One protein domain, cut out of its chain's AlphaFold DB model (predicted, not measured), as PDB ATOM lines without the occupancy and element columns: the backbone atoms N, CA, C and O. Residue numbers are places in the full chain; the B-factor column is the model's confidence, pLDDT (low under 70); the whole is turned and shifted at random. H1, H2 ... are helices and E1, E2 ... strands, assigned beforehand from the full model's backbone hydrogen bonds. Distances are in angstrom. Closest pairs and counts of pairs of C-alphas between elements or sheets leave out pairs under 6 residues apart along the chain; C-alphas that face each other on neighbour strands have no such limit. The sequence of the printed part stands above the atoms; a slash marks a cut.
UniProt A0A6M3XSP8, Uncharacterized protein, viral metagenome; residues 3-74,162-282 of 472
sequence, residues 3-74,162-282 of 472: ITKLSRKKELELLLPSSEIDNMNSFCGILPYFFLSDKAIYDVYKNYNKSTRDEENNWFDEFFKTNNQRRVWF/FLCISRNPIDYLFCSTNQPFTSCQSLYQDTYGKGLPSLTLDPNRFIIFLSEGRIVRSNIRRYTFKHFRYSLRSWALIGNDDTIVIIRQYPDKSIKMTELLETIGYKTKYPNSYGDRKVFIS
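What this domain is: This is residues 3 to 74 and 162 to 282 of the 472 residues of an uncharacterized protein of viral metagenome (UniProt A0A6M3XSP8). A strongly twisted sheet turns a sharp corner through bends in its two longest strands, E4 and E5, and the short helix H5 sits inside that corner, near the middle of the domain. H2 crosses E5 on one arm of the corner, H7 crosses the other arm, and H6 packs on H5 with H3 beyond it. The 193 printed residues include seven named helices and six named strands, in the order E1 H1 H2 H3 H4 E2 E3 H5 H6 E4 E5 E6 H7, class mixed; the sheet runs E2 - E3 - E4 - E5 - E6, all antiparallel. The whole is compact, with a radius of gyration of the C-alphas of 16.4 A and spans of 42 by 41 by 34 A.

How they stand to each other: Start with the hairpin of E4, residues 205 to 220, and E5, residues 223 to 238, where N 208 and O 234 are 2.8 A apart, within hydrogen-bond range. E4 bends by 118 degrees at residue 214, E5 by 94 degrees at residue 231. Edge strand E6, residues 244 to 250, completes a meander, each strand the antiparallel neighbour of the one before; N 247 and O 235 are 2.9 A apart. E3, residues 162 to 166, is antiparallel to E4, with N 164 and O 209 at 2.8 A, and to edge strand E2, residues 71 to 74, with N 72 and O 165 at 2.8 A. Look next at H5, residues 169 to 173, on the sheet at a height of 5.7 A, over none of its strands. H2, residues 19 to 30, runs across E5 at 86 degrees on the local plane; its residues 23 to 27 touch H5, closest at the C-alphas of Asn 23 and Ile 170, 7.1 A. H6, residues 191 to 201, touches H5 at the C-alphas of Thr 200 and Pro 169, 6.4 A, and H3, residues 38 to 48, at those of Leu 201 and Val 44, 6.3 A. H7, residues 257 to 263, is only just over E3, with 3 C-alphas falling on it. H1, residues 8 to 13, and H4, residues 55 to 63, only graze the sheet. E1, residues 3 to 5, pairs with no named strand. Every O i to N i+4 pair is within hydrogen-bond range in H1, H2, H3, H5 and H7, but 5 of 7 in H6 and 2 of 5 in H4, where 3 of 6 O i to N i+3 pairs are.

Where its parts are: Find C-alpha 3 at (69.576, 222.289, -11.071), where E1 begins. E5 runs 32.1 A from C-alpha 223 at (35.930, 211.712, -8.825); E4 spans 23.9 A, H2 16.0 A. H7 ends at C-alpha 263, (72.789, 221.115, -5.682).

The domain as a whole: The C-alphas farthest apart, Ser 18 and Gly 275, are 47.3 A apart. Residues 75 to 161 are not printed; C-alphas 74 and 162 are 5.6 A apart across the cut. The link H5 to H6 is long. Mean pLDDT of the printed part is 74.9, with 63 residues under 70, among them 176 to 195.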
ATOM      1  N   ILE A   3      70.993 222.046 -11.339       82.38
ATOM      2  CA  ILE A   3      69.576 222.289 -11.071       82.38
ATOM      3  C   ILE A   3      69.332 223.789 -10.948       82.38
ATOM      4  O   ILE A   3      70.124 224.516 -10.354       82.38
ATOM      5  N   THR A   4      68.249 224.272 -11.554       88.19
ATOM      6  CA  THR A   4      67.886 225.697 -11.514       88.19
ATOM      7  C   THR A   4      66.399 225.874 -11.263       88.19
ATOM      8  O   THR A   4      65.583 225.130 -11.802       88.19
ATOM      9  N   LYS A   5      66.031 226.869 -10.450       89.44
ATOM     10  CA  LYS A   5      64.622 227.215 -10.239       89.44
ATOM     11  C   LYS A   5      64.000 227.675 -11.558       89.44
ATOM     12  O   LYS A   5      64.632 228.410 -12.322       89.44
ATOM     13  N   LEU A   6      62.784 227.216 -11.845       88.25
ATOM     14  CA  LEU A   6      62.095 227.596 -13.074       88.25
ATOM     15  C   LEU A   6      61.694 229.074 -13.062       88.25
ATOM     16  O   LEU A   6      61.507 229.696 -12.021       88.25
ATOM     17  N   SER A   7      61.550 229.654 -14.255       87.31
ATOM     18  CA  SER A   7      60.900 230.956 -14.374       87.31
ATOM     19  C   SER A   7      59.408 230.811 -14.089       87.31
ATOM     20  O   SER A   7      58.800 229.816 -14.487       87.31
ATOM     21  N   ARG A   8      58.790 231.846 -13.505       80.69
ATOM     22  CA  ARG A   8      57.351 231.860 -13.186       80.69
ATOM     23  C   ARG A   8      56.468 231.420 -14.359       80.69
ATOM     24  O   ARG A   8      55.515 230.684 -14.162       80.69
ATOM     25  N   LYS A   9      56.795 231.821 -15.594       82.62
ATOM     26  CA  LYS A   9      56.048 231.391 -16.790       82.62
ATOM     27  C   LYS A   9      56.074 229.865 -16.975       82.62
ATOM     28  O   LYS A   9      55.028 229.274 -17.194       82.62
ATOM     29  N   LYS A  10      57.250 229.239 -16.861       81.88
ATOM     30  CA  LYS A  10      57.404 227.780 -16.980       81.88
ATOM     31  C   LYS A  10      56.803 227.039 -15.788       81.88
ATOM     32  O   LYS A  10      56.265 225.956 -15.965       81.88
ATOM     33  N   GLU A  11      56.879 227.613 -14.586       81.94
ATOM     34  CA  GLU A  11      56.180 227.068 -13.416       81.94
ATOM     35  C   GLU A  11      54.679 226.984 -13.692       81.94
ATOM     36  O   GLU A  11      54.101 225.921 -13.515       81.94
ATOM     37  N   LEU A  12      54.065 228.059 -14.204       81.31
ATOM     38  CA  LEU A  12      52.638 228.088 -14.548       81.31
ATOM     39  C   LEU A  12      52.254 227.036 -15.605       81.31
ATOM     40  O   LEU A  12      51.160 226.487 -15.525       81.31
ATOM     41  N   GLU A  13      53.138 226.727 -16.561       81.38
ATOM     42  CA  GLU A  13      52.939 225.643 -17.544       81.38
ATOM     43  C   GLU A  13      52.921 224.247 -16.888       81.38
ATOM     44  O   GLU A  13      52.271 223.336 -17.396       81.38
ATOM     45  N   LEU A  14      53.608 224.090 -15.751       80.44
ATOM     46  CA  LEU A  14      53.606 222.888 -14.907       80.44
ATOM     47  C   LEU A  14      52.594 222.968 -13.755       80.44
ATOM     48  O   LEU A  14      52.527 222.064 -12.924       80.44
ATOM     49  N   LEU A  15      51.818 224.041 -13.643       75.25
ATOM     50  CA  LEU A  15      50.671 224.059 -12.747       75.25
ATOM     51  C   LEU A  15      49.459 223.487 -13.474       75.25
ATOM     52  O   LEU A  15      49.438 223.321 -14.688       75.25
ATOM     53  N   LEU A  16      48.444 223.147 -12.695       67.25
ATOM     54  CA  LEU A  16      47.185 222.583 -13.152       67.25
ATOM     55  C   LEU A  16      46.102 223.668 -12.994       67.25
ATOM     56  O   LEU A  16      45.361 223.617 -12.016       67.25
ATOM     57  N   PRO A  17      46.006 224.682 -13.881       57.22
ATOM     58  CA  PRO A  17      45.403 225.964 -13.514       57.22
ATOM     59  C   PRO A  17      43.891 225.877 -13.282       57.22
ATOM     60  O   PRO A  17      43.377 226.511 -12.370       57.22
ATOM     61  N   SER A  18      43.180 225.056 -14.064       58.69
ATOM     62  CA  SER A  18      41.753 224.774 -13.856       58.69
ATOM     63  C   SER A  18      41.510 223.560 -12.960       58.69
ATOM     64  O   SER A  18      40.539 223.527 -12.216       58.69
ATOM     65  N   SER A  19      42.407 222.572 -12.973       62.88
ATOM     66  CA  SER A  19      42.188 221.320 -12.247       62.88
ATOM     67  C   SER A  19      42.683 221.307 -10.810       62.88
ATOM     68  O   SER A  19      42.394 220.342 -10.120       62.88
ATOM     69  N   GLU A  20      43.421 222.307 -10.323       68.56
ATOM     70  CA  GLU A  20      43.774 222.346  -8.900       68.56
ATOM     71  C   GLU A  20      42.521 222.537  -8.040       68.56
ATOM     72  O   GLU A  20      42.305 221.743  -7.133       68.56
ATOM     73  N   ILE A  21      41.638 223.479  -8.386       72.94
ATOM     74  CA  ILE A  21      40.358 223.676  -7.684       72.94
ATOM     75  C   ILE A  21      39.478 222.423  -7.800       72.94
ATOM     76  O   ILE A  21      39.004 221.916  -6.785       72.94
ATOM     77  N   ASP A  22      39.322 221.867  -9.004       78.94
ATOM     78  CA  ASP A  22      38.513 220.657  -9.220       78.94
ATOM     79  C   ASP A  22      39.062 219.439  -8.466       78.94
ATOM     80  O   ASP A  22      38.305 218.693  -7.839       78.94
ATOM     81  N   ASN A  23      40.384 219.239  -8.494       78.81
ATOM     82  CA  ASN A  23      41.041 218.177  -7.742       78.81
ATOM     83  C   ASN A  23      40.870 218.394  -6.240       78.81
ATOM     84  O   ASN A  23      40.688 217.421  -5.520       78.81
ATOM     85  N   MET A  24      40.940 219.636  -5.757       75.12
ATOM     86  CA  MET A  24      40.770 219.939  -4.338       75.12
ATOM     87  C   MET A  24      39.332 219.686  -3.885       75.12
ATOM     88  O   MET A  24      39.129 219.019  -2.873       75.12
ATOM     89  N   ASN A  25      38.335 220.113  -4.660       75.94
ATOM     90  CA  ASN A  25      36.930 219.789  -4.401       75.94
ATOM     91  C   ASN A  25      36.706 218.268  -4.404       75.94
ATOM     92  O   ASN A  25      36.049 217.721  -3.518       75.94
ATOM     93  N   SER A  26      37.321 217.572  -5.363       80.12
ATOM     94  CA  SER A  26      37.301 216.111  -5.457       80.12
ATOM     95  C   SER A  26      37.972 215.433  -4.262       80.12
ATOM     96  O   SER A  26      37.438 214.465  -3.730       80.12
ATOM     97  N   PHE A  27      39.120 215.949  -3.815       77.31
ATOM     98  CA  PHE A  27      39.859 215.455  -2.654       77.31
ATOM     99  C   PHE A  27      38.996 215.542  -1.401       77.31
ATOM    100  O   PHE A  27      38.834 214.562  -0.681       77.31
ATOM    101  N   CYS A  28      38.354 216.688  -1.193       73.00
ATOM    102  CA  CYS A  28      37.422 216.860  -0.093       73.00
ATOM    103  C   CYS A  28      36.259 215.868  -0.200       73.00
ATOM    104  O   CYS A  28      35.881 215.256   0.791       73.00
ATOM    105  N   GLY A  29      35.736 215.614  -1.401       68.69
ATOM    106  CA  GLY A  29      34.688 214.616  -1.633       68.69
ATOM    107  C   GLY A  29      35.072 213.160  -1.321       68.69
ATOM    108  O   GLY A  29      34.180 212.318  -1.194       68.69
ATOM    109  N   ILE A  30      36.365 212.837  -1.193       69.75
ATOM    110  CA  ILE A  30      36.832 211.487  -0.838       69.75
ATOM    111  C   ILE A  30      37.293 211.351   0.617       69.75
ATOM    112  O   ILE A  30      37.449 210.215   1.070       69.75
ATOM    113  N   LEU A  31      37.470 212.458   1.350       66.56
ATOM    114  CA  LEU A  31      37.864 212.411   2.757       66.56
ATOM    115  C   LEU A  31      36.836 211.622   3.589       66.56
ATOM    116  O   LEU A  31      35.628 211.743   3.362       66.56
ATOM    117  N   PRO A  32      37.275 210.791   4.549       56.44
ATOM    118  CA  PRO A  32      36.362 210.066   5.425       56.44
ATOM    119  C   PRO A  32      35.750 211.021   6.466       56.44
ATOM    120  O   PRO A  32      36.235 211.134   7.589       56.44
ATOM    121  N   TYR A  33      34.652 211.694   6.103       50.69
ATOM    122  CA  TYR A  33      33.904 212.633   6.964       50.69
ATOM    123  C   TYR A  33      33.384 212.026   8.279       50.69
ATOM    124  O   TYR A  33      32.984 212.755   9.185       50.69
ATOM    125  N   PHE A  34      33.333 210.699   8.391       46.84
ATOM    126  CA  PHE A  34      32.900 210.011   9.608       46.84
ATOM    127  C   PHE A  34      34.017 209.869  10.651       46.84
ATOM    128  O   PHE A  34      33.714 209.567  11.795       46.84
ATOM    129  N   PHE A  35      35.282 210.088  10.274       51.12
ATOM    130  CA  PHE A  35      36.433 209.854  11.150       51.12
ATOM    131  C   PHE A  35      36.908 211.142  11.841       51.12
ATOM    132  O   PHE A  35      37.164 211.148  13.034       51.12
ATOM    133  N   LEU A  36      36.965 212.267  11.129       58.59
ATOM    134  CA  LEU A  36      37.483 213.530  11.669       58.59
ATOM    135  C   LEU A  36      36.404 214.384  12.344       58.59
ATOM    136  O   LEU A  36      35.274 214.441  11.856       58.59
ATOM    137  N   SER A  37      36.781 215.120  13.395       60.25
ATOM    138  CA  SER A  37      35.956 216.207  13.942       60.25
ATOM    139  C   SER A  37      35.681 217.298  12.899       60.25
ATOM    140  O   SER A  37      36.488 217.527  11.993       60.25
ATOM    141  N   ASP A  38      34.571 218.025  13.049       65.00
ATOM    142  CA  ASP A  38      34.242 219.157  12.169       65.00
ATOM    143  C   ASP A  38      35.339 220.233  12.202       65.00
ATOM    144  O   ASP A  38      35.649 220.841  11.178       65.00
ATOM    145  N   LYS A  39      35.999 220.399  13.359       68.62
ATOM    146  CA  LYS A  39      37.181 221.251  13.511       68.62
ATOM    147  C   LYS A  39      38.362 220.742  12.684       68.62
ATOM    148  O   LYS A  39      38.918 221.515  11.919       68.62
ATOM    149  N   ALA A  40      38.717 219.458  12.765       65.69
ATOM    150  CA  ALA A  40      39.818 218.906  11.971       65.69
ATOM    151  C   ALA A  40      39.537 218.992  10.462       65.69
ATOM    152  O   ALA A  40      40.429 219.300   9.678       65.69
ATOM    153  N   ILE A  41      38.284 218.784  10.050       66.25
ATOM    154  CA  ILE A  41      37.842 218.997   8.668       66.25
ATOM    155  C   ILE A  41      38.024 220.468   8.273       66.25
ATOM    156  O   ILE A  41      38.604 220.755   7.226       66.25
ATOM    157  N   TYR A  42      37.577 221.403   9.115       71.44
ATOM    158  CA  TYR A  42      37.772 222.835   8.903       71.44
ATOM    159  C   TYR A  42      39.256 223.214   8.822       71.44
ATOM    160  O   TYR A  42      39.636 223.929   7.902       71.44
ATOM    161  N   ASP A  43      40.107 222.696   9.704       72.56
ATOM    162  CA  ASP A  43      41.546 222.973   9.724       72.56
ATOM    163  C   ASP A  43      42.235 222.426   8.472       72.56
ATOM    164  O   ASP A  43      43.103 223.079   7.890       72.56
ATOM    165  N   VAL A  44      41.799 221.257   8.003       72.31
ATOM    166  CA  VAL A  44      42.198 220.672   6.724       72.31
ATOM    167  C   VAL A  44      41.821 221.628   5.581       72.31
ATOM    168  O   VAL A  44      42.692 222.022   4.804       72.31
ATOM    169  N   TYR A  45      40.573 222.109   5.524       70.06
ATOM    170  CA  TYR A  45      40.132 223.114   4.544       70.06
ATOM    171  C   TYR A  45      40.878 224.450   4.657       70.06
ATOM    172  O   TYR A  45      41.223 225.046   3.636       70.06
ATOM    173  N   LYS A  46      41.154 224.925   5.872       71.06
ATOM    174  CA  LYS A  46      41.848 226.186   6.146       71.06
ATOM    175  C   LYS A  46      43.298 226.127   5.676       71.06
ATOM    176  O   LYS A  46      43.762 227.037   4.993       71.06
ATOM    177  N   ASN A  47      43.975 225.008   5.941       68.81
ATOM    178  CA  ASN A  47      45.298 224.696   5.407       68.81
ATOM    179  C   ASN A  47      45.304 224.561   3.878       68.81
ATOM    180  O   ASN A  47      46.362 224.692   3.250       68.81
ATOM    181  N   TYR A  48      44.146 224.309   3.255       68.94
ATOM    182  CA  TYR A  48      43.972 224.207   1.804       68.94
ATOM    183  C   TYR A  48      43.638 225.515   1.106       68.94
ATOM    184  O   TYR A  48      44.125 225.765  -0.005       68.94
ATOM    185  N   ASN A  49      42.833 226.360   1.727       65.50
ATOM    186  CA  ASN A  49      42.426 227.592   1.096       65.50
ATOM    187  C   ASN A  49      43.518 228.657   1.261       65.50
ATOM    188  O   ASN A  49      43.873 229.086   2.355       65.50
ATOM    189  N   LYS A  50      44.052 229.090   0.115       62.75
ATOM    190  CA  LYS A  50      45.112 230.095   0.021       62.75
ATOM    191  C   LYS A  50      44.740 231.406   0.721       62.75
ATOM    192  O   LYS A  50      45.631 232.082   1.215       62.75
ATOM    193  N   SER A  51      43.455 231.764   0.755       58.62
ATOM    194  CA  SER A  51      42.989 233.009   1.373       58.62
ATOM    195  C   SER A  51      42.817 232.930   2.891       58.62
ATOM    196  O   SER A  51      42.541 233.953   3.504       58.62
ATOM    197  N   THR A  52      42.929 231.744   3.492       56.59
ATOM    198  CA  THR A  52      42.662 231.524   4.926       56.59
ATOM    199  C   THR A  52      43.823 230.850   5.652       56.59
ATOM    200  O   THR A  52      43.654 230.396   6.781       56.59
ATOM    201  N   ARG A  53      44.979 230.718   4.997       62.66
ATOM    202  CA  ARG A  53      46.154 230.041   5.548       62.66
ATOM    203  C   ARG A  53      46.775 230.913   6.647       62.66
ATOM    204  O   ARG A  53      47.061 232.078   6.393       62.66
ATOM    205  N   ASP A  54      46.964 230.351   7.839       60.53
ATOM    206  CA  ASP A  54      47.587 231.060   8.967       60.53
ATOM    207  C   ASP A  54      49.058 231.402   8.691       60.53
ATOM    208  O   ASP A  54      49.724 230.711   7.914       60.53
ATOM    209  N   GLU A  55      49.578 232.435   9.360       58.41
ATOM    210  CA  GLU A  55      50.974 232.884   9.237       58.41
ATOM    211  C   GLU A  55      51.983 231.762   9.514       58.41
ATOM    212  O   GLU A  55      52.962 231.622   8.782       58.41
ATOM    213  N   GLU A  56      51.698 230.882  10.477       56.44
ATOM    214  CA  GLU A  56      52.530 229.712  10.786       56.44
ATOM    215  C   GLU A  56      52.693 228.763   9.596       56.44
ATOM    216  O   GLU A  56      53.689 228.056   9.484       56.44
ATOM    217  N   ASN A  57      51.757 228.767   8.648       61.47
ATOM    218  CA  ASN A  57      51.824 227.945   7.449       61.47
ATOM    219  C   ASN A  57      52.527 228.616   6.260       61.47
ATOM    220  O   ASN A  57      52.763 227.944   5.245       61.47
ATOM    221  N   ASN A  58      52.893 229.894   6.379       74.81
ATOM    222  CA  ASN A  58      53.674 230.605   5.368       74.81
ATOM    223  C   ASN A  58      55.147 230.197   5.384       74.81
ATOM    224  O   ASN A  58      55.848 230.457   4.407       74.81
ATOM    225  N   TRP A  59      55.608 229.475   6.414       83.50
ATOM    226  CA  TRP A  59      56.998 229.028   6.512       83.50
ATOM    227  C   TRP A  59      57.473 228.314   5.241       83.50
ATOM    228  O   TRP A  59      58.601 228.511   4.807       83.50
ATOM    229  N   PHE A  60      56.618 227.490   4.620       83.81
ATOM    230  CA  PHE A  60      56.974 226.744   3.411       83.81
ATOM    231  C   PHE A  60      57.195 227.704   2.240       83.81
ATOM    232  O   PHE A  60      58.105 227.522   1.428       83.81
ATOM    233  N   ASP A  61      56.370 228.748   2.184       82.19
ATOM    234  CA  ASP A  61      56.417 229.778   1.161       82.19
ATOM    235  C   ASP A  61      57.650 230.666   1.330       82.19
ATOM    236  O   ASP A  61      58.286 230.994   0.329       82.19
ATOM    237  N   GLU A  62      58.050 230.963   2.564       87.56
ATOM    238  CA  GLU A  62      59.282 231.684   2.892       87.56
ATOM    239  C   GLU A  62      60.533 230.837   2.631       87.56
ATOM    240  O   GLU A  62      61.445 231.265   1.918       87.56
ATOM    241  N   PHE A  63      60.551 229.605   3.146       90.00
ATOM    242  CA  PHE A  63      61.690 228.693   3.081       90.00
ATOM    243  C   PHE A  63      62.031 228.305   1.639       90.00
ATOM    244  O   PHE A  63      63.176 228.437   1.207       90.00
ATOM    245  N   PHE A  64      61.029 227.896   0.850       89.19
ATOM    246  CA  PHE A  64      61.223 227.508  -0.553       89.19
ATOM    247  C   PHE A  64      60.992 228.662  -1.550       89.19
ATOM    248  O   PHE A  64      61.146 228.493  -2.772       89.19
ATOM    249  N   LYS A  65      60.645 229.861  -1.053       87.75
ATOM    250  CA  LYS A  65      60.334 231.061  -1.851       87.75
ATOM    251  C   LYS A  65      59.241 230.778  -2.886       87.75
ATOM    252  O   LYS A  65      59.426 231.042  -4.078       87.75
ATOM    253  N   THR A  66      58.145 230.145  -2.473       80.69
ATOM    254  CA  THR A  66      57.115 229.620  -3.396       80.69
ATOM    255  C   THR A  66      56.241 230.722  -4.003       80.69
ATOM    256  O   THR A  66      55.594 230.492  -5.023       80.69
ATOM    257  N   ASN A  67      56.212 231.918  -3.400       78.50
ATOM    258  CA  ASN A  67      55.247 232.981  -3.705       78.50
ATOM    259  C   ASN A  67      53.788 232.507  -3.545       78.50
ATOM    260  O   ASN A  67      52.947 232.695  -4.434       78.50
ATOM    261  N   ASN A  68      53.495 231.871  -2.410       74.25
ATOM    262  CA  ASN A  68      52.187 231.319  -2.053       74.25
ATOM    263  C   ASN A  68      51.708 230.245  -3.045       74.25
ATOM    264  O   ASN A  68      50.526 230.201  -3.419       74.25
ATOM    265  N   GLN A  69      52.642 229.431  -3.539       79.69
ATOM    266  CA  GLN A  69      52.360 228.245  -4.345       79.69
ATOM    267  C   GLN A  69      52.586 226.988  -3.502       79.69
ATOM    268  O   GLN A  69      53.533 226.898  -2.730       79.69
ATOM    269  N   ARG A  70      51.752 225.963  -3.704       81.12
ATOM    270  CA  ARG A  70      51.907 224.669  -3.011       81.12
ATOM    271  C   ARG A  70      53.029 223.803  -3.574       81.12
ATOM    272  O   ARG A  70      53.351 222.782  -2.979       81.12
ATOM    273  N   ARG A  71      53.571 224.172  -4.732       89.06
ATOM    274  CA  ARG A  71      54.633 223.461  -5.441       89.06
ATOM    275  C   ARG A  71      55.752 224.435  -5.762       89.06
ATOM    276  O   ARG A  71      55.479 225.566  -6.150       89.06
ATOM    277  N   VAL A  72      56.987 223.966  -5.670       91.62
ATOM    278  CA  VAL A  72      58.158 224.643  -6.231       91.62
ATOM    279  C   VAL A  72      58.826 223.711  -7.210       91.62
ATOM    280  O   VAL A  72      59.057 222.544  -6.897       91.62
ATOM    281  N   TRP A  73      59.141 224.241  -8.387       93.38
ATOM    282  CA  TRP A  73      59.697 223.467  -9.482       93.38
ATOM    283  C   TRP A  73      61.114 223.901  -9.822       93.38
ATOM    284  O   TRP A  73      61.420 225.088  -9.978       93.38
ATOM    285  N   PHE A  74      61.961 222.903 -10.024       93.75
ATOM    286  CA  PHE A  74      63.328 223.073 -10.470       93.75
ATOM    287  C   PHE A  74      63.578 222.232 -11.721       93.75
ATOM    288  O   PHE A  74      63.124 221.096 -11.827       93.75
ATOM    289  N   PHE A 162      61.986 217.385 -14.007       92.38
ATOM    290  CA  PHE A 162      61.686 218.453 -13.077       92.38
ATOM    291  C   PHE A 162      61.658 217.887 -11.669       92.38
ATOM    292  O   PHE A 162      60.984 216.889 -11.417       92.38
ATOM    293  N   LEU A 163      62.361 218.547 -10.759       94.06
ATOM    294  CA  LEU A 163      62.262 218.305  -9.330       94.06
ATOM    295  C   LEU A 163      61.155 219.192  -8.766       94.06
ATOM    296  O   LEU A 163      61.182 220.410  -8.942       94.06
ATOM    297  N   CYS A 164      60.189 218.579  -8.097       94.19
ATOM    298  CA  CYS A 164      59.103 219.257  -7.411       94.19
ATOM    299  C   CYS A 164      59.257 219.086  -5.906       94.19
ATOM    300  O   CYS A 164      59.424 217.962  -5.435       94.19
ATOM    301  N   ILE A 165      59.137 220.181  -5.164       94.50
ATOM    302  CA  ILE A 165      58.926 220.179  -3.715       94.50
ATOM    303  C   ILE A 165      57.484 220.626  -3.490       94.50
ATOM    304  O   ILE A 165      57.105 221.705  -3.946       94.50
ATOM    305  N   SER A 166      56.665 219.802  -2.836       91.12
ATOM    306  CA  SER A 166      55.216 219.998  -2.801       91.12
ATOM    307  C   SER A 166      54.590 219.802  -1.419       91.12
ATOM    308  O   SER A 166      54.805 218.797  -0.741       91.12
ATOM    309  N   ARG A 167      53.729 220.755  -1.047       86.69
ATOM    310  CA  ARG A 167      52.688 220.623  -0.012       86.69
ATOM    311  C   ARG A 167      51.282 220.547  -0.612       86.69
ATOM    312  O   ARG A 167      50.292 220.909   0.025       86.69
ATOM    313  N   ASN A 168      51.169 220.132  -1.873       85.06
ATOM    314  CA  ASN A 168      49.872 219.910  -2.493       85.06
ATOM    315  C   ASN A 168      49.300 218.540  -2.052       85.06
ATOM    316  O   ASN A 168      49.922 217.514  -2.328       85.06
ATOM    317  N   PRO A 169      48.105 218.494  -1.436       80.06
ATOM    318  CA  PRO A 169      47.464 217.260  -0.951       80.06
ATOM    319  C   PRO A 169      47.215 216.211  -2.027       80.06
ATOM    320  O   PRO A 169      47.212 215.013  -1.756       80.06
ATOM    321  N   ILE A 170      47.020 216.649  -3.270       83.19
ATOM    322  CA  ILE A 170      46.861 215.741  -4.404       83.19
ATOM    323  C   ILE A 170      48.145 214.950  -4.618       83.19
ATOM    324  O   ILE A 170      48.089 213.765  -4.930       83.19
ATOM    325  N   ASP A 171      49.305 215.565  -4.390       85.94
ATOM    326  CA  ASP A 171      50.567 214.849  -4.520       85.94
ATOM    327  C   ASP A 171      50.765 213.829  -3.388       85.94
ATOM    328  O   ASP A 171      51.389 212.788  -3.589       85.94
ATOM    329  N   TYR A 172      50.158 214.073  -2.221       82.88
ATOM    330  CA  TYR A 172      50.130 213.124  -1.105       82.88
ATOM    331  C   TYR A 172      49.196 211.953  -1.407       82.88
ATOM    332  O   TYR A 172      49.544 210.801  -1.168       82.88
ATOM    333  N   LEU A 173      48.030 212.218  -2.005       79.00
ATOM    334  CA  LEU A 173      47.088 211.182  -2.426       79.00
ATOM    335  C   LEU A 173      47.746 210.164  -3.368       79.00
ATOM    336  O   LEU A 173      47.517 208.962  -3.238       79.00
ATOM    337  N   PHE A 174      48.603 210.639  -4.274       78.19
ATOM    338  CA  PHE A 174      49.294 209.805  -5.257       78.19
ATOM    339  C   PHE A 174      50.703 209.360  -4.822       78.19
ATOM    340  O   PHE A 174      51.496 208.854  -5.623       78.19
ATOM    341  N   CYS A 175      51.001 209.454  -3.529       72.88
ATOM    342  CA  CYS A 175      52.259 209.048  -2.915       72.88
ATOM    343  C   CYS A 175      52.344 207.515  -2.689       72.88
ATOM    344  O   CYS A 175      52.850 207.059  -1.669       72.88
ATOM    345  N   SER A 176      51.909 206.688  -3.653       60.84
ATOM    346  CA  SER A 176      52.103 205.222  -3.663       60.84
ATOM    347  C   SER A 176      53.092 204.771  -4.746       60.84
ATOM    348  O   SER A 176      53.412 205.522  -5.673       60.84
ATOM    349  N   THR A 177      53.680 203.580  -4.609       51.34
ATOM    350  CA  THR A 177      54.642 203.036  -5.585       51.34
ATOM    351  C   THR A 177      53.977 202.811  -6.952       51.34
ATOM    352  O   THR A 177      52.970 202.123  -7.039       51.34
ATOM    353  N   ASN A 178      54.541 203.429  -8.006       49.25
ATOM    354  CA  ASN A 178      54.225 203.271  -9.440       49.25
ATOM    355  C   ASN A 178      52.746 203.366  -9.884       49.25
ATOM    356  O   ASN A 178      52.304 202.557 -10.690       49.25
ATOM    357  N   GLN A 179      52.027 204.398  -9.420       54.50
ATOM    358  CA  GLN A 179      50.712 204.884  -9.907       54.50
ATOM    359  C   GLN A 179      50.192 204.250 -11.224       54.50
ATOM    360  O   GLN A 179      50.851 204.435 -12.254       54.50
ATOM    361  N   PRO A 180      49.015 203.586 -11.256       43.41
ATOM    362  CA  PRO A 180      47.790 203.868 -10.493       43.41
ATOM    363  C   PRO A 180      47.461 202.803  -9.423       43.41
ATOM    364  O   PRO A 180      47.418 201.616  -9.715       43.41
ATOM    365  N   PHE A 181      47.221 203.247  -8.182       48.84
ATOM    366  CA  PHE A 181      46.718 202.480  -7.023       48.84
ATOM    367  C   PHE A 181      47.157 201.010  -6.857       48.84
ATOM    368  O   PHE A 181      46.338 200.103  -6.763       48.84
ATOM    369  N   THR A 182      48.461 200.802  -6.676       39.34
ATOM    370  CA  THR A 182      49.042 199.635  -5.980       39.34
ATOM    371  C   THR A 182      49.966 200.105  -4.855       39.34
ATOM    372  O   THR A 182      51.142 199.761  -4.749       39.34
ATOM    373  N   SER A 183      49.429 200.961  -3.987       41.31
ATOM    374  CA  SER A 183      49.872 200.937  -2.596       41.31
ATOM    375  C   SER A 183      49.555 199.532  -2.066       41.31
ATOM    376  O   SER A 183      48.496 198.997  -2.385       41.31
ATOM    377  N   CYS A 184      50.421 198.935  -1.247       44.34
ATOM    378  CA  CYS A 184      50.072 197.736  -0.472       44.34
ATOM    379  C   CYS A 184      48.873 197.984   0.476       44.34
ATOM    380  O   CYS A 184      48.469 197.075   1.189       44.34
ATOM    381  N   GLN A 185      48.347 199.219   0.500       48.84
ATOM    382  CA  GLN A 185      47.200 199.705   1.256       48.84
ATOM    383  C   GLN A 185      46.167 200.413   0.344       48.84
ATOM    384  O   GLN A 185      46.468 201.376  -0.366       48.84
ATOM    385  N   SER A 186      44.924 199.960   0.382       50.44
ATOM    386  CA  SER A 186      43.730 200.503  -0.258       50.44
ATOM    387  C   SER A 186      43.333 201.882   0.288       50.44
ATOM    388  O   SER A 186      43.252 202.095   1.493       50.44
ATOM    389  N   LEU A 187      42.950 202.819  -0.591       54.94
ATOM    390  CA  LEU A 187      42.256 204.054  -0.172       54.94
ATOM    391  C   LEU A 187      40.886 203.802   0.465       54.94
ATOM    392  O   LEU A 187      40.340 204.690   1.118       54.94
ATOM    393  N   TYR A 188      40.287 202.650   0.173       52.50
ATOM    394  CA  TYR A 188      38.895 202.356   0.493       52.50
ATOM    395  C   TYR A 188      38.751 201.593   1.804       52.50
ATOM    396  O   TYR A 188      37.763 201.789   2.504       52.50
ATOM    397  N   GLN A 189      39.713 200.722   2.105       45.28
ATOM    398  CA  GLN A 189      39.633 199.767   3.209       45.28
ATOM    399  C   GLN A 189      40.751 199.951   4.235       45.28
ATOM    400  O   GLN A 189      40.559 199.575   5.388       45.28
ATOM    401  N   ASP A 190      41.855 200.609   3.867       51.25
ATOM    402  CA  ASP A 190      43.054 200.604   4.697       51.25
ATOM    403  C   ASP A 190      43.356 201.955   5.338       51.25
ATOM    404  O   ASP A 190      42.798 203.016   5.033       51.25
ATOM    405  N   THR A 191      44.295 201.873   6.266       56.50
ATOM    406  CA  THR A 191      44.852 202.947   7.072       56.50
ATOM    407  C   THR A 191      45.241 204.164   6.232       56.50
ATOM    408  O   THR A 191      44.885 205.282   6.595       56.50
ATOM    409  N   TYR A 192      45.848 203.969   5.056       62.53
ATOM    410  CA  TYR A 192      46.350 205.059   4.210       62.53
ATOM    411  C   TYR A 192      45.314 206.159   3.921       62.53
ATOM    412  O   TYR A 192      45.585 207.341   4.128       62.53
ATOM    413  N   GLY A 193      44.102 205.786   3.488       61.09
ATOM    414  CA  GLY A 193      43.044 206.752   3.169       61.09
ATOM    415  C   GLY A 193      42.574 207.559   4.384       61.09
ATOM    416  O   GLY A 193      42.217 208.728   4.247       61.09
ATOM    417  N   LYS A 194      42.628 206.953   5.579       62.09
ATOM    418  CA  LYS A 194      42.267 207.591   6.853       62.09
ATOM    419  C   LYS A 194      43.345 208.556   7.360       62.09
ATOM    420  O   LYS A 194      43.000 209.511   8.042       62.09
ATOM    421  N   GLY A 195      44.615 208.350   6.995       67.94
ATOM    422  CA  GLY A 195      45.742 209.202   7.409       67.94
ATOM    423  C   GLY A 195      46.041 210.407   6.530       67.94
ATOM    424  O   GLY A 195      46.721 211.331   6.972       67.94
ATOM    425  N   LEU A 196      45.517 210.445   5.301       72.00
ATOM    426  CA  LEU A 196      45.711 211.575   4.382       72.00
ATOM    427  C   LEU A 196      45.394 212.957   4.989       72.00
ATOM    428  O   LEU A 196      46.171 213.877   4.736       72.00
ATOM    429  N   PRO A 197      44.317 213.141   5.780       71.75
ATOM    430  CA  PRO A 197      44.056 214.408   6.460       71.75
ATOM    431  C   PRO A 197      45.151 214.798   7.455       71.75
ATOM    432  O   PRO A 197      45.573 215.947   7.493       71.75
ATOM    433  N   SER A 198      45.658 213.848   8.240       71.12
ATOM    434  CA  SER A 198      46.707 214.127   9.224       71.12
ATOM    435  C   SER A 198      48.018 214.534   8.554       71.12
ATOM    436  O   SER A 198      48.708 215.428   9.036       71.12
ATOM    437  N   LEU A 199      48.327 213.948   7.391       74.94
ATOM    438  CA  LEU A 199      49.507 214.320   6.605       74.94
ATOM    439  C   LEU A 199      49.470 215.766   6.104       74.94
ATOM    440  O   LEU A 199      50.524 216.366   5.909       74.94
ATOM    441  N   THR A 200      48.288 216.326   5.853       75.81
ATOM    442  CA  THR A 200      48.171 217.701   5.354       75.81
ATOM    443  C   THR A 200      48.165 218.748   6.449       75.81
ATOM    444  O   THR A 200      48.499 219.903   6.176       75.81
ATOM    445  N   LEU A 201      47.838 218.334   7.670       75.88
ATOM    446  CA  LEU A 201      47.953 219.150   8.868       75.88
ATOM    447  C   LEU A 201      49.380 219.192   9.419       75.88
ATOM    448  O   LEU A 201      49.693 220.122  10.148       75.88
ATOM    449  N   ASP A 202      50.255 218.248   9.050       78.38
ATOM    450  CA  ASP A 202      51.661 218.252   9.469       78.38
ATOM    451  C   ASP A 202      52.416 219.435   8.835       78.38
ATOM    452  O   ASP A 202      52.677 219.432   7.621       78.38
ATOM    453  N   PRO A 203      52.783 220.471   9.620       79.00
ATOM    454  CA  PRO A 203      53.481 221.620   9.084       79.00
ATOM    455  C   PRO A 203      54.916 221.269   8.720       79.00
ATOM    456  O   PRO A 203      55.490 222.005   7.938       79.00
ATOM    457  N   ASN A 204      55.497 220.174   9.212       82.44
ATOM    458  CA  ASN A 204      56.888 219.827   8.934       82.44
ATOM    459  C   ASN A 204      57.059 219.017   7.648       82.44
ATOM    460  O   ASN A 204      58.179 218.887   7.150       82.44
ATOM    461  N   ARG A 205      55.972 218.451   7.116       83.69
ATOM    462  CA  ARG A 205      56.022 217.454   6.048       83.69
ATOM    463  C   ARG A 205      55.763 218.035   4.673       83.69
ATOM    464  O   ARG A 205      54.917 218.904   4.459       83.69
ATOM    465  N   PHE A 206      56.476 217.479   3.705       88.81
ATOM    466  CA  PHE A 206      56.250 217.709   2.290       88.81
ATOM    467  C   PHE A 206      56.714 216.506   1.467       88.81
ATOM    468  O   PHE A 206      57.442 215.638   1.947       88.81
ATOM    469  N   ILE A 207      56.258 216.437   0.219       89.38
ATOM    470  CA  ILE A 207      56.719 215.436  -0.740       89.38
ATOM    471  C   ILE A 207      57.709 216.085  -1.697       89.38
ATOM    472  O   ILE A 207      57.543 217.233  -2.113       89.38
ATOM    473  N   ILE A 208      58.725 215.325  -2.073       93.06
ATOM    474  CA  ILE A 208      59.669 215.687  -3.118       93.06
ATOM    475  C   ILE A 208      59.556 214.639  -4.213       93.06
ATOM    476  O   ILE A 208      59.574 213.446  -3.919       93.06
ATOM    477  N   PHE A 209      59.426 215.042  -5.472       92.19
ATOM    478  CA  PHE A 209      59.335 214.089  -6.576       92.19
ATOM    479  C   PHE A 209      60.000 214.588  -7.852       92.19
ATOM    480  O   PHE A 209      60.085 215.787  -8.099       92.19
ATOM    481  N   LEU A 210      60.444 213.646  -8.683       90.50
ATOM    482  CA  LEU A 210      60.834 213.902 -10.060       90.50
ATOM    483  C   LEU A 210      59.663 213.610 -10.994       90.50
ATOM    484  O   LEU A 210      58.961 212.604 -10.852       90.50
ATOM    485  N   SER A 211      59.470 214.484 -11.973       89.44
ATOM    486  CA  SER A 211      58.491 214.297 -13.034       89.44
ATOM    487  C   SER A 211      59.033 214.781 -14.365       89.44
ATOM    488  O   SER A 211      59.815 215.718 -14.443       89.44
ATOM    489  N   GLU A 212      58.550 214.167 -15.431       86.94
ATOM    490  CA  GLU A 212      58.807 214.558 -16.817       86.94
ATOM    491  C   GLU A 212      57.847 215.666 -17.289       86.94
ATOM    492  O   GLU A 212      57.787 216.000 -18.470       86.94
ATOM    493  N   GLY A 213      57.001 216.173 -16.384       86.31
ATOM    494  CA  GLY A 213      55.890 217.071 -16.704       86.31
ATOM    495  C   GLY A 213      54.669 216.352 -17.292       86.31
ATOM    496  O   GLY A 213      53.676 216.993 -17.629       86.31
ATOM    497  N   ARG A 214      54.697 215.015 -17.401       85.12
ATOM    498  CA  ARG A 214      53.561 214.228 -17.896       85.12
ATOM    499  C   ARG A 214      52.432 214.194 -16.867       85.12
ATOM    500  O   ARG A 214      52.615 213.723 -15.744       85.12
ATOM    501  N   ILE A 215      51.245 214.603 -17.302       86.69
ATOM    502  CA  ILE A 215      50.010 214.536 -16.518       86.69
ATOM    503  C   ILE A 215      49.290 213.216 -16.806       86.69
ATOM    504  O   ILE A 215      49.177 212.784 -17.957       86.69
ATOM    505  N   VAL A 216      48.782 212.585 -15.753       84.25
ATOM    506  CA  VAL A 216      47.941 211.387 -15.795       84.25
ATOM    507  C   VAL A 216      46.590 211.663 -15.139       84.25
ATOM    508  O   VAL A 216      46.428 212.623 -14.382       84.25
ATOM    509  N   ARG A 217      45.598 210.838 -15.487       85.00
ATOM    510  CA  ARG A 217      44.246 210.892 -14.929       85.00
ATOM    511  C   ARG A 217      43.970 209.603 -14.168       85.00
ATOM    512  O   ARG A 217      44.138 208.530 -14.738       85.00
ATOM    513  N   SER A 218      43.511 209.741 -12.933       79.69
ATOM    514  CA  SER A 218      43.142 208.630 -12.057       79.69
ATOM    515  C   SER A 218      41.726 208.850 -11.542       79.69
ATOM    516  O   SER A 218      41.395 209.954 -11.113       79.69
ATOM    517  N   ASN A 219      40.892 207.814 -11.581       76.81
ATOM    518  CA  ASN A 219      39.558 207.865 -10.990       76.81
ATOM    519  C   ASN A 219      39.595 207.234  -9.598       76.81
ATOM    520  O   ASN A 219      40.108 206.129  -9.433       76.81
ATOM    521  N   ILE A 220      39.050 207.935  -8.607       72.38
ATOM    522  CA  ILE A 220      38.896 207.445  -7.235       72.38
ATOM    523  C   ILE A 220      37.446 207.701  -6.837       72.38
ATOM    524  O   ILE A 220      36.984 208.845  -6.849       72.38
ATOM    525  N   ARG A 221      36.711 206.638  -6.490       69.62
ATOM    526  CA  ARG A 221      35.244 206.683  -6.366       69.62
ATOM    527  C   ARG A 221      34.627 207.281  -7.644       69.62
ATOM    528  O   ARG A 221      34.914 206.824  -8.744       69.62
ATOM    529  N   ARG A 222      33.803 208.321  -7.492       74.06
ATOM    530  CA  ARG A 222      33.147 209.068  -8.576       74.06
ATOM    531  C   ARG A 222      33.936 210.290  -9.062       74.06
ATOM    532  O   ARG A 222      33.411 211.057  -9.860       74.06
ATOM    533  N   TYR A 223      35.145 210.512  -8.547       77.00
ATOM    534  CA  TYR A 223      35.930 211.712  -8.825       77.00
ATOM    535  C   TYR A 223      37.128 211.403  -9.725       77.00
ATOM    536  O   TYR A 223      37.800 210.384  -9.559       77.00
ATOM    537  N   THR A 224      37.422 212.314 -10.654       81.31
ATOM    538  CA  THR A 224      38.587 212.231 -11.539       81.31
ATOM    539  C   THR A 224      39.650 213.216 -11.091       81.31
ATOM    540  O   THR A 224      39.430 214.424 -11.077       81.31
ATOM    541  N   PHE A 225      40.839 212.699 -10.815       82.00
ATOM    542  CA  PHE A 225      41.996 213.485 -10.427       82.00
ATOM    543  C   PHE A 225      42.985 213.590 -11.581       82.00
ATOM    544  O   PHE A 225      43.307 212.595 -12.235       82.00
ATOM    545  N   LYS A 226      43.513 214.794 -11.805       85.56
ATOM    546  CA  LYS A 226      44.648 215.032 -12.707       85.56
ATOM    547  C   LYS A 226      45.899 215.248 -11.873       85.56
ATOM    548  O   LYS A 226      45.918 216.149 -11.044       85.56
ATOM    549  N   HIS A 227      46.944 214.465 -12.085       86.19
ATOM    550  CA  HIS A 227      48.166 214.581 -11.290       86.19
ATOM    551  C   HIS A 227      49.410 214.309 -12.131       86.19
ATOM    552  O   HIS A 227      49.326 213.784 -13.243       86.19
ATOM    553  N   PHE A 228      50.574 214.692 -11.610       87.12
ATOM    554  CA  PHE A 228      51.843 214.387 -12.255       87.12
ATOM    555  C   PHE A 228      52.162 212.901 -12.137       87.12
ATOM    556  O   PHE A 228      51.909 212.268 -11.109       87.12
ATOM    557  N   ARG A 229      52.746 212.345 -13.198       85.31
ATOM    558  CA  ARG A 229      53.407 211.047 -13.125       85.31
ATOM    559  C   ARG A 229      54.770 211.235 -12.464       85.31
ATOM    560  O   ARG A 229      55.575 212.042 -12.940       85.31
ATOM    561  N   TYR A 230      55.019 210.479 -11.402       86.19
ATOM    562  CA  TYR A 230      56.300 210.471 -10.700       86.19
ATOM    563  C   TYR A 230      57.232 209.436 -11.325       86.19
ATOM    564  O   TYR A 230      56.823 208.299 -11.563       86.19
ATOM    565  N   SER A 231      58.477 209.825 -11.584       82.62
ATOM    566  CA  SER A 231      59.571 208.892 -11.894       82.62
ATOM    567  C   SER A 231      60.361 208.511 -10.638       82.62
ATOM    568  O   SER A 231      60.933 207.427 -10.565       82.62
ATOM    569  N   LEU A 232      60.350 209.394  -9.638       85.06
ATOM    570  CA  LEU A 232      60.961 209.234  -8.325       85.06
ATOM    571  C   LEU A 232      60.171 210.067  -7.318       85.06
ATOM    572  O   LEU A 232      59.718 211.152  -7.669       85.06
ATOM    573  N   ARG A 233      60.043 209.619  -6.070       87.56
ATOM    574  CA  ARG A 233      59.500 210.443  -4.985       87.56
ATOM    575  C   ARG A 233      60.103 210.110  -3.631       87.56
ATOM    576  O   ARG A 233      60.681 209.044  -3.448       87.56
ATOM    577  N   SER A 234      59.924 211.009  -2.681       85.88
ATOM    578  CA  SER A 234      60.288 210.816  -1.290       85.88
ATOM    579  C   SER A 234      59.439 211.700  -0.388       85.88
ATOM    580  O   SER A 234      59.102 212.827  -0.758       85.88
ATOM    581  N   TRP A 235      59.108 211.195   0.795       84.38
ATOM    582  CA  TRP A 235      58.658 212.058   1.878       84.38
ATOM    583  C   TRP A 235      59.838 212.763   2.517       84.38
ATOM    584  O   TRP A 235      60.905 212.171   2.692       84.38
ATOM    585  N   ALA A 236      59.616 214.008   2.911       87.44
ATOM    586  CA  ALA A 236      60.607 214.805   3.591       87.44
ATOM    587  C   ALA A 236      60.017 215.567   4.778       87.44
ATOM    588  O   ALA A 236      58.824 215.887   4.804       87.44
ATOM    589  N   LEU A 237      60.885 215.852   5.745       86.19
ATOM    590  CA  LEU A 237      60.609 216.646   6.938       86.19
ATOM    591  C   LEU A 237      61.585 217.814   7.034       86.19
ATOM    592  O   LEU A 237      62.729 217.688   6.597       86.19
ATOM    593  N   ILE A 238      61.156 218.923   7.634       87.44
ATOM    594  CA  ILE A 238      62.032 220.055   7.960       87.44
ATOM    595  C   ILE A 238      62.432 220.049   9.438       87.44
ATOM    596  O   ILE A 238      61.589 219.917  10.331       87.44
ATOM    597  N   GLY A 239      63.735 220.152   9.687       85.69
ATOM    598  CA  GLY A 239      64.308 220.202  11.029       85.69
ATOM    599  C   GLY A 239      64.289 221.562  11.663       85.69
ATOM    600  O   GLY A 239      64.246 222.582  10.979       85.69
ATOM    601  N   ASN A 240      64.404 221.569  12.989       85.56
ATOM    602  CA  ASN A 240      64.639 222.788  13.759       85.56
ATOM    603  C   ASN A 240      65.891 223.566  13.312       85.56
ATOM    604  O   ASN A 240      65.966 224.769  13.531       85.56
ATOM    605  N   ASP A 241      66.844 222.891  12.673       88.12
ATOM    606  CA  ASP A 241      68.075 223.434  12.098       88.12
ATOM    607  C   ASP A 241      67.975 223.732  10.590       88.12
ATOM    608  O   ASP A 241      68.999 223.925   9.929       88.12
ATOM    609  N   ASP A 242      66.756 223.741  10.041       90.69
ATOM    610  CA  ASP A 242      66.467 223.928   8.619       90.69
ATOM    611  C   ASP A 242      67.007 222.821   7.694       90.69
ATOM    612  O   ASP A 242      67.054 222.981   6.469       90.69
ATOM    613  N   THR A 243      67.377 221.664   8.249       90.88
ATOM    614  CA  THR A 243      67.786 220.500   7.460       90.88
ATOM    615  C   THR A 243      66.570 219.756   6.907       90.88
ATOM    616  O   THR A 243      65.640 219.418   7.640       90.88
ATOM    617  N   ILE A 244      66.598 219.438   5.610       91.75
ATOM    618  CA  ILE A 244      65.609 218.569   4.967       91.75
ATOM    619  C   ILE A 244      65.975 217.105   5.224       91.75
ATOM    620  O   ILE A 244      66.985 216.600   4.728       91.75
ATOM    621  N   VAL A 245      65.134 216.397   5.969       87.00
ATOM    622  CA  VAL A 245      65.298 214.969   6.244       87.00
ATOM    623  C   VAL A 245      64.493 214.155   5.249       87.00
ATOM    624  O   VAL A 245      63.272 214.255   5.207       87.00
ATOM    625  N   ILE A 246      65.179 213.334   4.462       85.62
ATOM    626  CA  ILE A 246      64.585 212.440   3.465       85.62
ATOM    627  C   ILE A 246      64.200 211.137   4.153       85.62
ATOM    628  O   ILE A 246      65.069 210.365   4.522       85.62
ATOM    629  N   ILE A 247      62.904 210.895   4.333       76.38
ATOM    630  CA  ILE A 247      62.386 209.760   5.111       76.38
ATOM    631  C   ILE A 247      62.695 208.431   4.418       76.38
ATOM    632  O   ILE A 247      63.276 207.519   4.997       76.38
ATOM    633  N   ARG A 248      62.253 208.326   3.164       75.19
ATOM    634  CA  ARG A 248      62.405 207.146   2.315       75.19
ATOM    635  C   ARG A 248      62.193 207.529   0.866       75.19
ATOM    636  O   ARG A 248      61.348 208.376   0.571       75.19
ATOM    637  N   GLN A 249      62.941 206.911  -0.036       78.75
ATOM    638  CA  GLN A 249      62.915 207.216  -1.458       78.75
ATOM    639  C   GLN A 249      62.304 206.065  -2.265       78.75
ATOM    640  O   GLN A 249      62.586 204.905  -2.025       78.75
ATOM    641  N   TYR A 250      61.485 206.376  -3.267       76.44
ATOM    642  CA  TYR A 250      60.828 205.374  -4.102       76.44
ATOM    643  C   TYR A 250      60.954 205.716  -5.595       76.44
ATOM    644  O   TYR A 250      60.434 206.756  -6.009       76.44
ATOM    645  N   PRO A 251      61.562 204.847  -6.427       74.06
ATOM    646  CA  PRO A 251      62.248 203.602  -6.054       74.06
ATOM    647  C   PRO A 251      63.620 203.846  -5.390       74.06
ATOM    648  O   PRO A 251      64.323 204.786  -5.756       74.06
ATOM    649  N   ASP A 252      64.036 202.948  -4.489       66.69
ATOM    650  CA  ASP A 252      65.281 203.061  -3.700       66.69
ATOM    651  C   ASP A 252      66.578 203.056  -4.554       66.69
ATOM    652  O   ASP A 252      67.604 203.585  -4.138       66.69
ATOM    653  N   LYS A 253      66.560 202.494  -5.775       58.75
ATOM    654  CA  LYS A 253      67.749 202.327  -6.654       58.75
ATOM    655  C   LYS A 253      67.950 203.451  -7.687       58.75
ATOM    656  O   LYS A 253      68.397 203.199  -8.804       58.75
ATOM    657  N   SER A 254      67.557 204.676  -7.366       67.38
ATOM    658  CA  SER A 254      67.527 205.804  -8.313       67.38
ATOM    659  C   SER A 254      68.455 206.956  -7.893       67.38
ATOM    660  O   SER A 254      69.266 206.805  -6.983       67.38
ATOM    661  N   ILE A 255      68.384 208.095  -8.598       77.38
ATOM    662  CA  ILE A 255      69.120 209.328  -8.262       77.38
ATOM    663  C   ILE A 255      68.833 209.690  -6.802       77.38
ATOM    664  O   ILE A 255      67.666 209.759  -6.425       77.38
ATOM    665  N   LYS A 256      69.855 209.932  -5.974       84.75
ATOM    666  CA  LYS A 256      69.623 210.260  -4.562       84.75
ATOM    667  C   LYS A 256      68.981 211.639  -4.426       84.75
ATOM    668  O   LYS A 256      69.505 212.632  -4.929       84.75
ATOM    669  N   MET A 257      67.857 211.708  -3.714       88.12
ATOM    670  CA  MET A 257      67.128 212.959  -3.495       88.12
ATOM    671  C   MET A 257      67.954 213.984  -2.712       88.12
ATOM    672  O   MET A 257      67.870 215.176  -2.987       88.12
ATOM    673  N   THR A 258      68.788 213.519  -1.779       89.81
ATOM    674  CA  THR A 258      69.723 214.363  -1.020       89.81
ATOM    675  C   THR A 258      70.684 215.105  -1.946       89.81
ATOM    676  O   THR A 258      70.757 216.328  -1.897       89.81
ATOM    677  N   GLU A 259      71.319 214.389  -2.879       88.06
ATOM    678  CA  GLU A 259      72.255 214.967  -3.853       88.06
ATOM    679  C   GLU A 259      71.559 216.016  -4.741       88.06
ATOM    680  O   GLU A 259      72.103 217.090  -4.990       88.06
ATOM    681  N   LEU A 260      70.322 215.750  -5.185       89.44
ATOM    682  CA  LEU A 260      69.528 216.717  -5.956       89.44
ATOM    683  C   LEU A 260      69.286 218.012  -5.162       89.44
ATOM    684  O   LEU A 260      69.499 219.110  -5.670       89.44
ATOM    685  N   LEU A 261      68.855 217.904  -3.911       91.94
ATOM    686  CA  LEU A 261      68.524 219.053  -3.066       91.94
ATOM    687  C   LEU A 261      69.756 219.860  -2.632       91.94
ATOM    688  O   LEU A 261      69.697 221.088  -2.554       91.94
ATOM    689  N   GLU A 262      70.885 219.198  -2.409       90.88
ATOM    690  CA  GLU A 262      72.150 219.864  -2.087       90.88
ATOM    691  C   GLU A 262      72.635 220.730  -3.253       90.88
ATOM    692  O   GLU A 262      73.105 221.848  -3.037       90.88
ATOM    693  N   THR A 263      72.425 220.298  -4.506       87.56
ATOM    694  CA  THR A 263      72.789 221.115  -5.682       87.56
ATOM    695  C   THR A 263      71.969 222.399  -5.830       87.56
ATOM    696  O   THR A 263      72.408 223.321  -6.517       87.56
ATOM    697  N   ILE A 264      70.801 222.489  -5.185       91.00
ATOM    698  CA  ILE A 264      69.995 223.719  -5.112       91.00
ATOM    699  C   ILE A 264      70.183 224.480  -3.794       91.00
ATOM    700  O   ILE A 264      69.517 225.493  -3.581       91.00
ATOM    701  N   GLY A 265      71.113 224.036  -2.944       91.81
ATOM    702  CA  GLY A 265      71.543 224.747  -1.743       91.81
ATOM    703  C   GLY A 265      70.798 224.384  -0.459       91.81
ATOM    704  O   GLY A 265      70.944 225.107   0.525       91.81
ATOM    705  N   TYR A 266      70.017 223.299  -0.430       93.75
ATOM    706  CA  TYR A 266      69.400 222.834   0.814       93.75
ATOM    707  C   TYR A 266      70.323 221.881   1.568       93.75
ATOM    708  O   TYR A 266      70.921 220.980   0.982       93.75
ATOM    709  N   LYS A 267      70.397 222.052   2.891       94.00
ATOM    710  CA  LYS A 267      71.018 221.065   3.776       94.00
ATOM    711  C   LYS A 267      70.126 219.838   3.824       94.00
ATOM    712  O   LYS A 267      68.921 219.976   4.045       94.00
ATOM    713  N   THR A 268      70.702 218.655   3.640       91.69
ATOM    714  CA  THR A 268      69.924 217.421   3.686       91.69
ATOM    715  C   THR A 268      70.514 216.370   4.598       91.69
ATOM    716  O   THR A 268      71.698 216.381   4.930       91.69
ATOM    717  N   LYS A 269      69.651 215.449   5.021       86.44
ATOM    718  CA  LYS A 269      70.031 214.273   5.792       86.44
ATOM    719  C   LYS A 269      69.194 213.088   5.342       86.44
ATOM    720  O   LYS A 269      67.979 213.198   5.193       86.44
ATOM    721  N   TYR A 270      69.845 211.946   5.167       78.50
ATOM    722  CA  TYR A 270      69.174 210.659   5.057       78.50
ATOM    723  C   TYR A 270      69.322 209.948   6.413       78.50
ATOM    724  O   TYR A 270      70.453 209.823   6.897       78.50
ATOM    725  N   PRO A 271      68.234 209.539   7.084       65.56
ATOM    726  CA  PRO A 271      68.321 208.692   8.260       65.56
ATOM    727  C   PRO A 271      68.885 207.348   7.790       65.56
ATOM    728  O   PRO A 271      68.230 206.606   7.063       65.56
ATOM    729  N   ASN A 272      70.159 207.090   8.094       55.38
ATOM    730  CA  ASN A 272      70.834 205.891   7.611       55.38
ATOM    731  C   ASN A 272      70.093 204.638   8.089       55.38
ATOM    732  O   ASN A 272      69.830 204.454   9.275       55.38
ATOM    733  N   SER A 273      69.818 203.769   7.126       50.59
ATOM    734  CA  SER A 273      69.432 202.379   7.301       50.59
ATOM    735  C   SER A 273      70.449 201.659   8.194       50.59
ATOM    736  O   SER A 273      71.616 201.568   7.822       50.59
ATOM    737  N   TYR A 274      69.982 201.146   9.335       42.59
ATOM    738  CA  TYR A 274      70.678 200.209  10.226       42.59
ATOM    739  C   TYR A 274      72.035 200.690  10.784       42.59
ATOM    740  O   TYR A 274      73.090 200.358  10.252       42.59
ATOM    741  N   GLY A 275      72.032 201.418  11.909       40.97
ATOM    742  CA  GLY A 275      73.233 201.522  12.757       40.97
ATOM    743  C   GLY A 275      73.275 202.728  13.692       40.97
ATOM    744  O   GLY A 275      73.507 202.569  14.887       40.97
ATOM    745  N   ASP A 276      72.960 203.917  13.181       43.62
ATOM    746  CA  ASP A 276      73.011 205.152  13.966       43.62
ATOM    747  C   ASP A 276      71.595 205.635  14.280       43.62
ATOM    748  O   ASP A 276      70.899 206.138  13.396       43.62
ATOM    749  N   ARG A 277      71.178 205.538  15.549       52.84
ATOM    750  CA  ARG A 277      69.951 206.173  16.062       52.84
ATOM    751  C   ARG A 277      70.068 207.690  15.910       52.84
ATOM    752  O   ARG A 277      70.513 208.387  16.820       52.84
ATOM    753  N   LYS A 278      69.703 208.226  14.751       57.69
ATOM    754  CA  LYS A 278      69.700 209.670  14.521       57.69
ATOM    755  C   LYS A 278      68.305 210.198  14.794       57.69
ATOM    756  O   LYS A 278      67.511 210.373  13.879       57.69
ATOM    757  N   VAL A 279      68.064 210.485  16.072       62.41
ATOM    758  CA  VAL A 279      66.964 211.341  16.517       62.41
ATOM    759  C   VAL A 279      67.045 212.671  15.771       62.41
ATOM    760  O   VAL A 279      68.113 213.281  15.654       62.41
ATOM    761  N   PHE A 280      65.908 213.104  15.250       69.31
ATOM    762  CA  PHE A 280      65.735 214.407  14.628       69.31
ATOM    763  C   PHE A 280      64.544 215.117  15.268       69.31
ATOM    764  O   PHE A 280      63.545 214.474  15.590       69.31
ATOM    765  N   ILE A 281      64.673 216.432  15.453       73.00
ATOM    766  CA  ILE A 281      63.670 217.286  16.090       73.00
ATOM    767  C   ILE A 281      62.994 218.121  15.002       73.00
ATOM    768  O   ILE A 281      63.672 218.824  14.246       73.00
ATOM    769  N   SER A 282      61.664 218.046  14.940       76.50
ATOM    770  CA  SER A 282      60.847 218.839  14.019       76.50
ATOM    771  C   SER A 282      61.058 220.346  14.201       76.50
ATOM    772  O   SER A 282      61.336 220.818  15.307       76.50
TER     773      SER A 282